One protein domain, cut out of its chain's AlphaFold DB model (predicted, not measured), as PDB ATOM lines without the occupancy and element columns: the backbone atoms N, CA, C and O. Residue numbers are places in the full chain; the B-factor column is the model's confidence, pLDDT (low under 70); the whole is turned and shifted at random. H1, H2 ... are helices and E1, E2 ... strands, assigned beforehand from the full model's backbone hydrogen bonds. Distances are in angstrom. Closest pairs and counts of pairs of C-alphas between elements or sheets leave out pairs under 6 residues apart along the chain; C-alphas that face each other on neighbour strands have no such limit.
ATOM      1  N   ASN A   2     100.677  99.476 146.472       78.69
ATOM      2  CA  ASN A   2     101.681  98.970 147.409       78.69
ATOM      3  C   ASN A   2     101.600  97.438 147.479       78.69
ATOM      4  O   ASN A   2     100.628  96.875 147.991       78.69
ATOM      5  N   SER A   3     102.602  96.780 146.900       83.06
ATOM      6  CA  SER A   3     102.712  95.322 146.816       83.06
ATOM      7  C   SER A   3     103.301  94.724 148.094       83.06
ATOM      8  O   SER A   3     104.145  95.336 148.745       83.06
ATOM      9  N   ILE A   4     102.867  93.512 148.441       88.19
ATOM     10  CA  ILE A   4     103.314  92.774 149.632       88.19
ATOM     11  C   ILE A   4     104.189  91.611 149.168       88.19
ATOM     12  O   ILE A   4     103.796  90.913 148.239       88.19
ATOM     13  N   THR A   5     105.347  91.373 149.787       88.06
ATOM     14  CA  THR A   5     106.236  90.283 149.343       88.06
ATOM     15  C   THR A   5     105.591  88.908 149.507       88.06
ATOM     16  O   THR A   5     104.708  88.717 150.351       88.06
ATOM     17  N   LYS A   6     106.048  87.910 148.737       88.06
ATOM     18  CA  LYS A   6     105.515  86.537 148.830       88.06
ATOM     19  C   LYS A   6     105.656  85.978 150.239       88.06
ATOM     20  O   LYS A   6     104.738  85.335 150.738       88.06
ATOM     21  N   TRP A   7     106.795  86.236 150.876       89.75
ATOM     22  CA  TRP A   7     107.029  85.822 152.255       89.75
ATOM     23  C   TRP A   7     105.978  86.404 153.208       89.75
ATOM     24  O   TRP A   7     105.356  85.652 153.951       89.75
ATOM     25  N   ALA A   8     105.711  87.713 153.136       91.56
ATOM     26  CA  ALA A   8     104.738  88.359 154.014       91.56
ATOM     27  C   ALA A   8     103.302  87.862 153.761       91.56
ATOM     28  O   ALA A   8     102.535  87.694 154.705       91.56
ATOM     29  N   LEU A   9     102.947  87.556 152.508       91.38
ATOM     30  CA  LEU A   9     101.670  86.913 152.170       91.38
ATOM     31  C   LEU A   9     101.518  85.518 152.792       91.38
ATOM     32  O   LEU A   9     100.395  85.110 153.084       91.38
ATOM     33  N   GLY A  10     102.627  84.804 152.998       91.50
ATOM     34  CA  GLY A  10     102.657  83.488 153.635       91.50
ATOM     35  C   GLY A  10     102.503  83.511 155.158       91.50
ATOM     36  O   GLY A  10     102.333  82.453 155.751       91.50
ATOM     37  N   LEU A  11     102.543  84.687 155.798       93.94
ATOM     38  CA  LEU A  11     102.385  84.805 157.253       93.94
ATOM     39  C   LEU A  11     100.931  84.674 157.718       93.94
ATOM     40  O   LEU A  11     100.696  84.439 158.904       93.94
ATOM     41  N   TYR A  12      99.967  84.907 156.825       94.38
ATOM     42  CA  TYR A  12      98.550  84.934 157.173       94.38
ATOM     43  C   TYR A  12      97.965  83.524 157.192       94.38
ATOM     44  O   TYR A  12      98.053  82.783 156.212       94.38
ATOM     45  N   GLU A  13      97.323  83.185 158.302       94.62
ATOM     46  CA  GLU A  13      96.539  81.959 158.438       94.62
ATOM     47  C   GLU A  13      95.226  82.070 157.641       94.62
ATOM     48  O   GLU A  13      94.754  83.182 157.391       94.62
ATOM     49  N   PRO A  14      94.584  80.949 157.264       93.00
ATOM     50  CA  PRO A  14      93.311  80.986 156.537       93.00
ATOM     51  C   PRO A  14      92.193  81.764 157.249       93.00
ATOM     52  O   PRO A  14      91.337  82.344 156.585       93.00
ATOM     53  N   THR A  15      92.200  81.783 158.584       95.94
ATOM     54  CA  THR A  15      91.225  82.501 159.419       95.94
ATOM     55  C   THR A  15      91.637  83.940 159.735       95.94
ATOM     56  O   THR A  15      90.833  84.690 160.285       95.94
ATOM     57  N   ASP A  16      92.863  84.351 159.380       96.50
ATOM     58  CA  ASP A  16      93.358  85.702 159.631       96.50
ATOM     59  C   ASP A  16      92.735  86.694 158.640       96.50
ATOM     60  O   ASP A  16      93.089  86.755 157.456       96.50
ATOM     61  N   VAL A  17      91.816  87.522 159.136       95.75
ATOM     62  CA  VAL A  17      91.055  88.470 158.310       95.75
ATOM     63  C   VAL A  17      91.942  89.525 157.641       95.75
ATOM     64  O   VAL A  17      91.564  90.066 156.600       95.75
ATOM     65  N   ARG A  18      93.145  89.787 158.175       94.81
ATOM     66  CA  ARG A  18      94.123  90.729 157.595       94.81
ATOM     67  C   ARG A  18      94.719  90.200 156.293       94.81
ATOM     68  O   ARG A  18      95.095  90.981 155.424       94.81
ATOM     69  N   GLY A  19      94.777  88.876 156.145       92.19
ATOM     70  CA  GLY A  19      95.184  88.201 154.913       92.19
ATOM     71  C   GLY A  19      94.044  87.987 153.917       92.19
ATOM     72  O   GLY A  19      94.290  87.551 152.787       92.19
ATOM     73  N   GLY A  20      92.809  88.272 154.336       91.00
ATOM     74  CA  GLY A  20      91.591  88.006 153.587       91.00
ATOM     75  C   GLY A  20      91.422  88.871 152.330       91.00
ATOM     76  O   GLY A  20      92.108  89.881 152.145       91.00
ATOM     77  N   PRO A  21      90.459  88.519 151.459       88.50
ATOM     78  CA  PRO A  21      90.258  89.173 150.161       88.50
ATOM     79  C   PRO A  21      89.820  90.643 150.259       88.50
ATOM     80  O   PRO A  21      89.951  91.378 149.276       88.50
ATOM     81  N   PHE A  22      89.307  91.062 151.421       89.12
ATOM     82  CA  PHE A  22      88.898  92.439 151.712       89.12
ATOM     83  C   PHE A  22      90.068  93.339 152.127       89.12
ATOM     84  O   PHE A  22      90.016  94.540 151.892       89.12
ATOM     85  N   ALA A  23      91.133  92.770 152.692       92.00
ATOM     86  CA  ALA A  23      92.336  93.506 153.073       92.00
ATOM     87  C   ALA A  23      93.414  93.436 151.981       92.00
ATOM     88  O   ALA A  23      94.095  94.425 151.705       92.00
ATOM     89  N   ILE A  24      93.537  92.287 151.308       91.81
ATOM     90  CA  ILE A  24      94.531  92.045 150.260       91.81
ATOM     91  C   ILE A  24      93.826  91.691 148.953       91.81
ATOM     92  O   ILE A  24      93.097  90.703 148.843       91.81
ATOM     93  N   ARG A  25      94.084  92.479 147.909       90.19
ATOM     94  CA  ARG A  25      93.608  92.193 146.559       90.19
ATOM     95  C   ARG A  25      94.428  91.051 145.973       90.19
ATOM     96  O   ARG A  25      95.626  91.191 145.771       90.19
ATOM     97  N   ARG A  26      93.764  89.932 145.678       87.12
ATOM     98  CA  ARG A  26      94.342  88.763 144.980       87.12
ATOM     99  C   ARG A  26      93.625  88.423 143.670       87.12
ATOM    100  O   ARG A  26      94.096  87.588 142.906       87.12
ATOM    101  N   PHE A  27      92.496  89.084 143.424       85.31
ATOM    102  CA  PHE A  27      91.644  88.897 142.258       85.31
ATOM    103  C   PHE A  27      91.623  90.182 141.439       85.31
ATOM    104  O   PHE A  27      91.491  91.273 142.004       85.31
ATOM    105  N   TYR A  28      91.718  90.040 140.123       83.81
ATOM    106  CA  TYR A  28      91.721  91.151 139.182       83.81
ATOM    107  C   TYR A  28      90.753  90.871 138.043       83.81
ATOM    108  O   TYR A  28      90.770  89.784 137.464       83.81
ATOM    109  N   LEU A  29      89.918  91.858 137.724       84.75
ATOM    110  CA  LEU A  29      89.034  91.813 136.568       84.75
ATOM    111  C   LEU A  29      89.835  92.137 135.307       84.75
ATOM    112  O   LEU A  29      90.527  93.155 135.253       84.75
ATOM    113  N   LEU A  30      89.720  91.290 134.291       84.62
ATOM    114  CA  LEU A  30      90.297  91.539 132.982       84.62
ATOM    115  C   LEU A  30      89.336  92.411 132.173       84.62
ATOM    116  O   LEU A  30      88.382  91.922 131.574       84.62
ATOM    117  N   ASN A  31      89.573  93.721 132.192       82.69
ATOM    118  CA  ASN A  31      88.695  94.733 131.595       82.69
ATOM    119  C   ASN A  31      89.273  95.407 130.337       82.69
ATOM    120  O   ASN A  31      88.647  96.315 129.797       82.69
ATOM    121  N   ASN A  32      90.442  94.974 129.860       82.88
ATOM    122  CA  ASN A  32      91.062  95.497 128.646       82.88
ATOM    123  C   ASN A  32      91.318  94.364 127.647       82.88
ATOM    124  O   ASN A  32      92.200  93.532 127.860       82.88
ATOM    125  N   ALA A  33      90.562  94.369 126.544       83.75
ATOM    126  CA  ALA A  33      90.652  93.367 125.485       83.75
ATOM    127  C   ALA A  33      92.041  93.314 124.819       83.75
ATOM    128  O   ALA A  33      92.484  92.242 124.419       83.75
ATOM    129  N   ALA A  34      92.752  94.447 124.746       84.00
ATOM    130  CA  ALA A  34      94.063  94.539 124.097       84.00
ATOM    131  C   ALA A  34      95.193  93.873 124.899       84.00
ATOM    132  O   ALA A  34      96.250  93.579 124.349       84.00
ATOM    133  N   THR A  35      94.988  93.641 126.199       79.81
ATOM    134  CA  THR A  35      96.008  93.084 127.102       79.81
ATOM    135  C   THR A  35      95.555  91.781 127.759       79.81
ATOM    136  O   THR A  35      96.012  91.455 128.857       79.81
ATOM    137  N   LEU A  36      94.619  91.052 127.139       79.00
ATOM    138  CA  LEU A  36      94.134  89.784 127.679       79.00
ATOM    139  C   LEU A  36      95.237  88.715 127.646       79.00
ATOM    140  O   LEU A  36      95.851  88.499 126.600       79.00
ATOM    141  N   PRO A  37      95.479  88.002 128.762       78.88
ATOM    142  CA  PRO A  37      96.305  86.803 128.748       78.88
ATOM    143  C   PRO A  37      95.737  85.744 127.794       78.88
ATOM    144  O   PRO A  37      94.520  85.637 127.624       78.88
ATOM    145  N   ALA A  38      96.612  84.919 127.214       81.56
ATOM    146  CA  ALA A  38      96.205  83.845 126.313       81.56
ATOM    147  C   ALA A  38      95.147  82.933 126.965       81.56
ATOM    148  O   ALA A  38      95.311  82.475 128.097       81.56
ATOM    149  N   GLY A  39      94.049  82.683 126.247       83.06
ATOM    150  CA  GLY A  39      92.943  81.844 126.721       83.06
ATOM    151  C   GLY A  39      91.977  82.512 127.708       83.06
ATOM    152  O   GLY A  39      91.070  81.837 128.189       83.06
ATOM    153  N   LYS A  40      92.133  83.809 128.010       83.88
ATOM    154  CA  LYS A  40      91.186  84.583 128.829       83.88
ATOM    155  C   LYS A  40      90.291  85.472 127.973       83.88
ATOM    156  O   LYS A  40      90.706  85.973 126.931       83.88
ATOM    157  N   LYS A  41      89.060  85.675 128.433       87.44
ATOM    158  CA  LYS A  41      88.065  86.555 127.815       87.44
ATOM    159  C   LYS A  41      87.922  87.846 128.615       87.44
ATOM    160  O   LYS A  41      88.254  87.915 129.797       87.44
ATOM    161  N   LEU A  42      87.412  88.882 127.956       87.81
ATOM    162  CA  LEU A  42      87.013  90.110 128.634       87.81
ATOM    163  C   LEU A  42      85.949  89.781 129.692       87.81
ATOM    164  O   LEU A  42      84.999  89.057 129.404       87.81
ATOM    165  N   GLY A  43      86.119  90.311 130.900       83.19
ATOM    166  CA  GLY A  43      85.253  90.019 132.041       83.19
ATOM    167  C   GLY A  43      85.694  88.819 132.881       83.19
ATOM    168  O   GLY A  43      85.196  88.660 133.994       83.19
ATOM    169  N   ASP A  44      86.663  88.020 132.422       83.94
ATOM    170  CA  ASP A  44      87.243  86.968 133.255       83.94
ATOM    171  C   ASP A  44      87.966  87.578 134.463       83.94
ATOM    172  O   ASP A  44      88.614  88.627 134.385       83.94
ATOM    173  N   THR A  45      87.925  86.876 135.593       81.12
ATOM    174  CA  THR A  45      88.780  87.184 136.739       81.12
ATOM    175  C   THR A  45      90.063  86.366 136.672       81.12
ATOM    176  O   THR A  45      90.023  85.148 136.472       81.12
ATOM    177  N   THR A  46      91.204  87.010 136.898       75.69
ATOM    178  CA  THR A  46      92.462  86.315 137.175       75.69
ATOM    179  C   THR A  46      92.752  86.327 138.672       75.69
ATOM    180  O   THR A  46      92.490  87.317 139.362       75.69
ATOM    181  N   PHE A  47      93.275  85.210 139.171       72.69
ATOM    182  CA  PHE A  47      93.741  85.070 140.541       72.69
ATOM    183  C   PHE A  47      95.244  84.867 140.523       72.69
ATOM    184  O   PHE A  47      95.744  83.940 139.883       72.69
ATOM    185  N   THR A  48      95.958  85.703 141.262       68.19
ATOM    186  CA  THR A  48      97.386  85.485 141.448       68.19
ATOM    187  C   THR A  48      97.565  84.582 142.646       68.19
ATOM    188  O   THR A  48      97.441  85.003 143.798       68.19
ATOM    189  N   ILE A  49      97.867  83.317 142.365       60.28
ATOM    190  CA  ILE A  49      98.408  82.431 143.384       60.28
ATOM    191  C   ILE A  49      99.829  82.928 143.645       60.28
ATOM    192  O   ILE A  49     100.633  83.008 142.715       60.28
ATOM    193  N   ALA A  50     100.146  83.272 144.894       62.16
ATOM    194  CA  ALA A  50     101.458  83.771 145.314       62.16
ATOM    195  C   ALA A  50     102.554  82.679 145.257       62.16
ATOM    196  O   ALA A  50     103.371  82.543 146.162       62.16
ATOM    197  N   ASN A  51     102.580  81.863 144.203       67.06
ATOM    198  CA  ASN A  51     103.510  80.755 144.020       67.06
ATOM    199  C   ASN A  51     104.896  81.246 143.606       67.06
ATOM    200  O   ASN A  51     105.897  80.647 144.001       67.06
ATOM    201  N   LYS A  52     104.985  82.354 142.867       74.19
ATOM    202  CA  LYS A  52     106.256  82.955 142.460       74.19
ATOM    203  C   LYS A  52     106.139  84.471 142.428       74.19
ATOM    204  O   LYS A  52     105.353  85.010 141.658       74.19
ATOM    205  N   GLU A  53     106.942  85.133 143.252       78.69
ATOM    206  CA  GLU A  53     107.075  86.588 143.216       78.69
ATOM    207  C   GLU A  53     107.770  87.009 141.927       78.69
ATOM    208  O   GLU A  53     108.853  86.514 141.608       78.69
ATOM    209  N   THR A  54     107.118  87.891 141.173       77.00
ATOM    210  CA  THR A  54     107.647  88.440 139.925       77.00
ATOM    211  C   THR A  54     107.656  89.956 140.036       77.00
ATOM    212  O   THR A  54     106.640  90.579 140.344       77.00
ATOM    213  N   ILE A  55     108.821  90.557 139.809       77.00
ATOM    214  CA  ILE A  55     108.980  92.011 139.839       77.00
ATOM    215  C   ILE A  55     108.165  92.616 138.685       77.00
ATOM    216  O   ILE A  55     108.148  92.072 137.584       77.00
ATOM    217  N   ASN A  56     107.501  93.746 138.940       77.25
ATOM    218  CA  ASN A  56     106.639  94.459 137.985       77.25
ATOM    219  C   ASN A  56     105.393  93.687 137.507       77.25
ATOM    220  O   ASN A  56     104.784  94.061 136.503       77.25
ATOM    221  N   ASP A  57     104.961  92.656 138.236       80.94
ATOM    222  CA  ASP A  57     103.689  91.992 137.960       80.94
ATOM    223  C   ASP A  57     102.497  92.854 138.423       80.94
ATOM    224  O   ASP A  57     102.269  93.082 139.614       80.94
ATOM    225  N   ARG A  58     101.704  93.331 137.457       78.25
ATOM    226  CA  ARG A  58     100.507  94.162 137.689       78.25
ATOM    227  C   ARG A  58      99.369  93.409 138.380       78.25
ATOM    228  O   ARG A  58      98.473  94.052 138.937       78.25
ATOM    229  N   PHE A  59      99.403  92.081 138.338       81.44
ATOM    230  CA  PHE A  59      98.457  91.202 139.010       81.44
ATOM    231  C   PHE A  59      99.003  90.698 140.352       81.44
ATOM    232  O   PHE A  59      98.337  89.916 141.024       81.44
ATOM    233  N   TRP A  60     100.174  91.146 140.807       86.75
ATOM    234  CA  TRP A  60     100.701  90.739 142.107       86.75
ATOM    235  C   TRP A  60      99.805  91.205 143.269       86.75
ATOM    236  O   TRP A  60      99.235  92.300 143.186       86.75
ATOM    237  N   PRO A  61      99.638  90.431 144.362       89.19
ATOM    238  CA  PRO A  61      98.800  90.860 145.470       89.19
ATOM    239  C   PRO A  61      99.233  92.192 146.092       89.19
ATOM    240  O   PRO A  61     100.411  92.438 146.360       89.19
ATOM    241  N   SER A  62      98.251  93.055 146.344       88.81
ATOM    242  CA  SER A  62      98.460  94.395 146.902       88.81
ATOM    243  C   SER A  62      97.442  94.705 147.993       88.81
ATOM    244  O   SER A  62      96.352  94.130 148.021       88.81
ATOM    245  N   THR A  63      97.808  95.590 148.921       91.00
ATOM    246  CA  THR A  63      96.874  96.039 149.964       91.00
ATOM    247  C   THR A  63      95.706  96.806 149.344       91.00
ATOM    248  O   THR A  63      95.906  97.619 148.439       91.00
ATOM    249  N   ARG A  64      94.492  96.559 149.844       90.25
ATOM    250  CA  ARG A  64      93.287  97.324 149.488       90.25
ATOM    251  C   ARG A  64      93.104  98.585 150.325       90.25
ATOM    252  O   ARG A  64      92.224  99.382 150.031       90.25
ATOM    253  N   LYS A  65      93.926  98.783 151.358       88.56
ATOM    254  CA  LYS A  65      93.800  99.912 152.291       88.56
ATOM    255  C   LYS A  65      93.847 101.277 151.600       88.56
ATOM    256  O   LYS A  65      93.193 102.211 152.038       88.56
ATOM    257  N   TRP A  66      94.599 101.355 150.506       87.56
ATOM    258  CA  TRP A  66      94.799 102.567 149.713       87.56
ATOM    259  C   TRP A  66      94.121 102.469 148.344       87.56
ATOM    260  O   TRP A  66      94.566 103.094 147.384       87.56
ATOM    261  N   ASP A  67      93.091 101.627 148.212       85.06
ATOM    262  CA  ASP A  67      92.281 101.593 147.000       85.06
ATOM    263  C   ASP A  67      91.443 102.875 146.934       85.06
ATOM    264  O   ASP A  67      90.382 102.982 147.544       85.06
ATOM    265  N   TRP A  68      91.940 103.851 146.185       86.19
ATOM    266  CA  TRP A  68      91.226 105.071 145.845       86.19
ATOM    267  C   TRP A  68      91.463 105.407 144.379       86.19
ATOM    268  O   TRP A  68      92.519 105.105 143.819       86.19
ATOM    269  N   SER A  69      90.455 105.993 143.747       85.50
ATOM    270  CA  SER A  69      90.547 106.544 142.402       85.50
ATOM    271  C   SER A  69      89.435 107.573 142.231       85.50
ATOM    272  O   SER A  69      88.339 107.368 142.756       85.50
TER     273      SER A  69
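What this domain is: This is residues 2 to 69 of the 206 residues of the protein "RagB/SusD family nutrient uptake outer membrane protein" of Gemmatimonadaceae bacterium (UniProt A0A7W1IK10). This domain has little regular structure: a winding chain of loops with a small two-strand hairpin, E1 and E2, whose long loop, residues 30 to 44, makes one end of the longest axis, while Thr 15 lies at the other end, with the short helix H1 toward it. A short antiparallel pairing of residues 24 to 25 with 62 to 63 ties the last long loop, residues 48 to 69, to the stretch before E1. The 68 printed residues hold H1, E1 and E2 in that order, a mixed class with 10 residues in named elements. The whole is only just compact, close to loose, with a radius of gyration of the C-alphas of 12.8 A and spans of 35 by 27 by 21 A.

How they stand to each other: E1, residues 27 to 29, and E2, residues 45 to 47, form an antiparallel hairpin at 153 degrees. N 28 and O 46 are within hydrogen-bond range at 2.9 A. H1, residues 6 to 9, is apart from E2; it is too short for an O i to N i+4 pair.

Where its parts are: E1 spans 6.9 A, E2 6.6 A and H1 5.1 A. C-alpha 6 begins H1 at (105.515, 86.537, 148.830); C-alpha 47 ends E2 at (93.741, 85.070, 140.541).

The domain as a whole: The C-alphas farthest apart, of Thr 15 and Ala 34, are 37.4 A apart. The printed part has no cut. The links H1 to E1 and E1 to E2 are long. In this model residues 48 to 51 have pLDDT under 70.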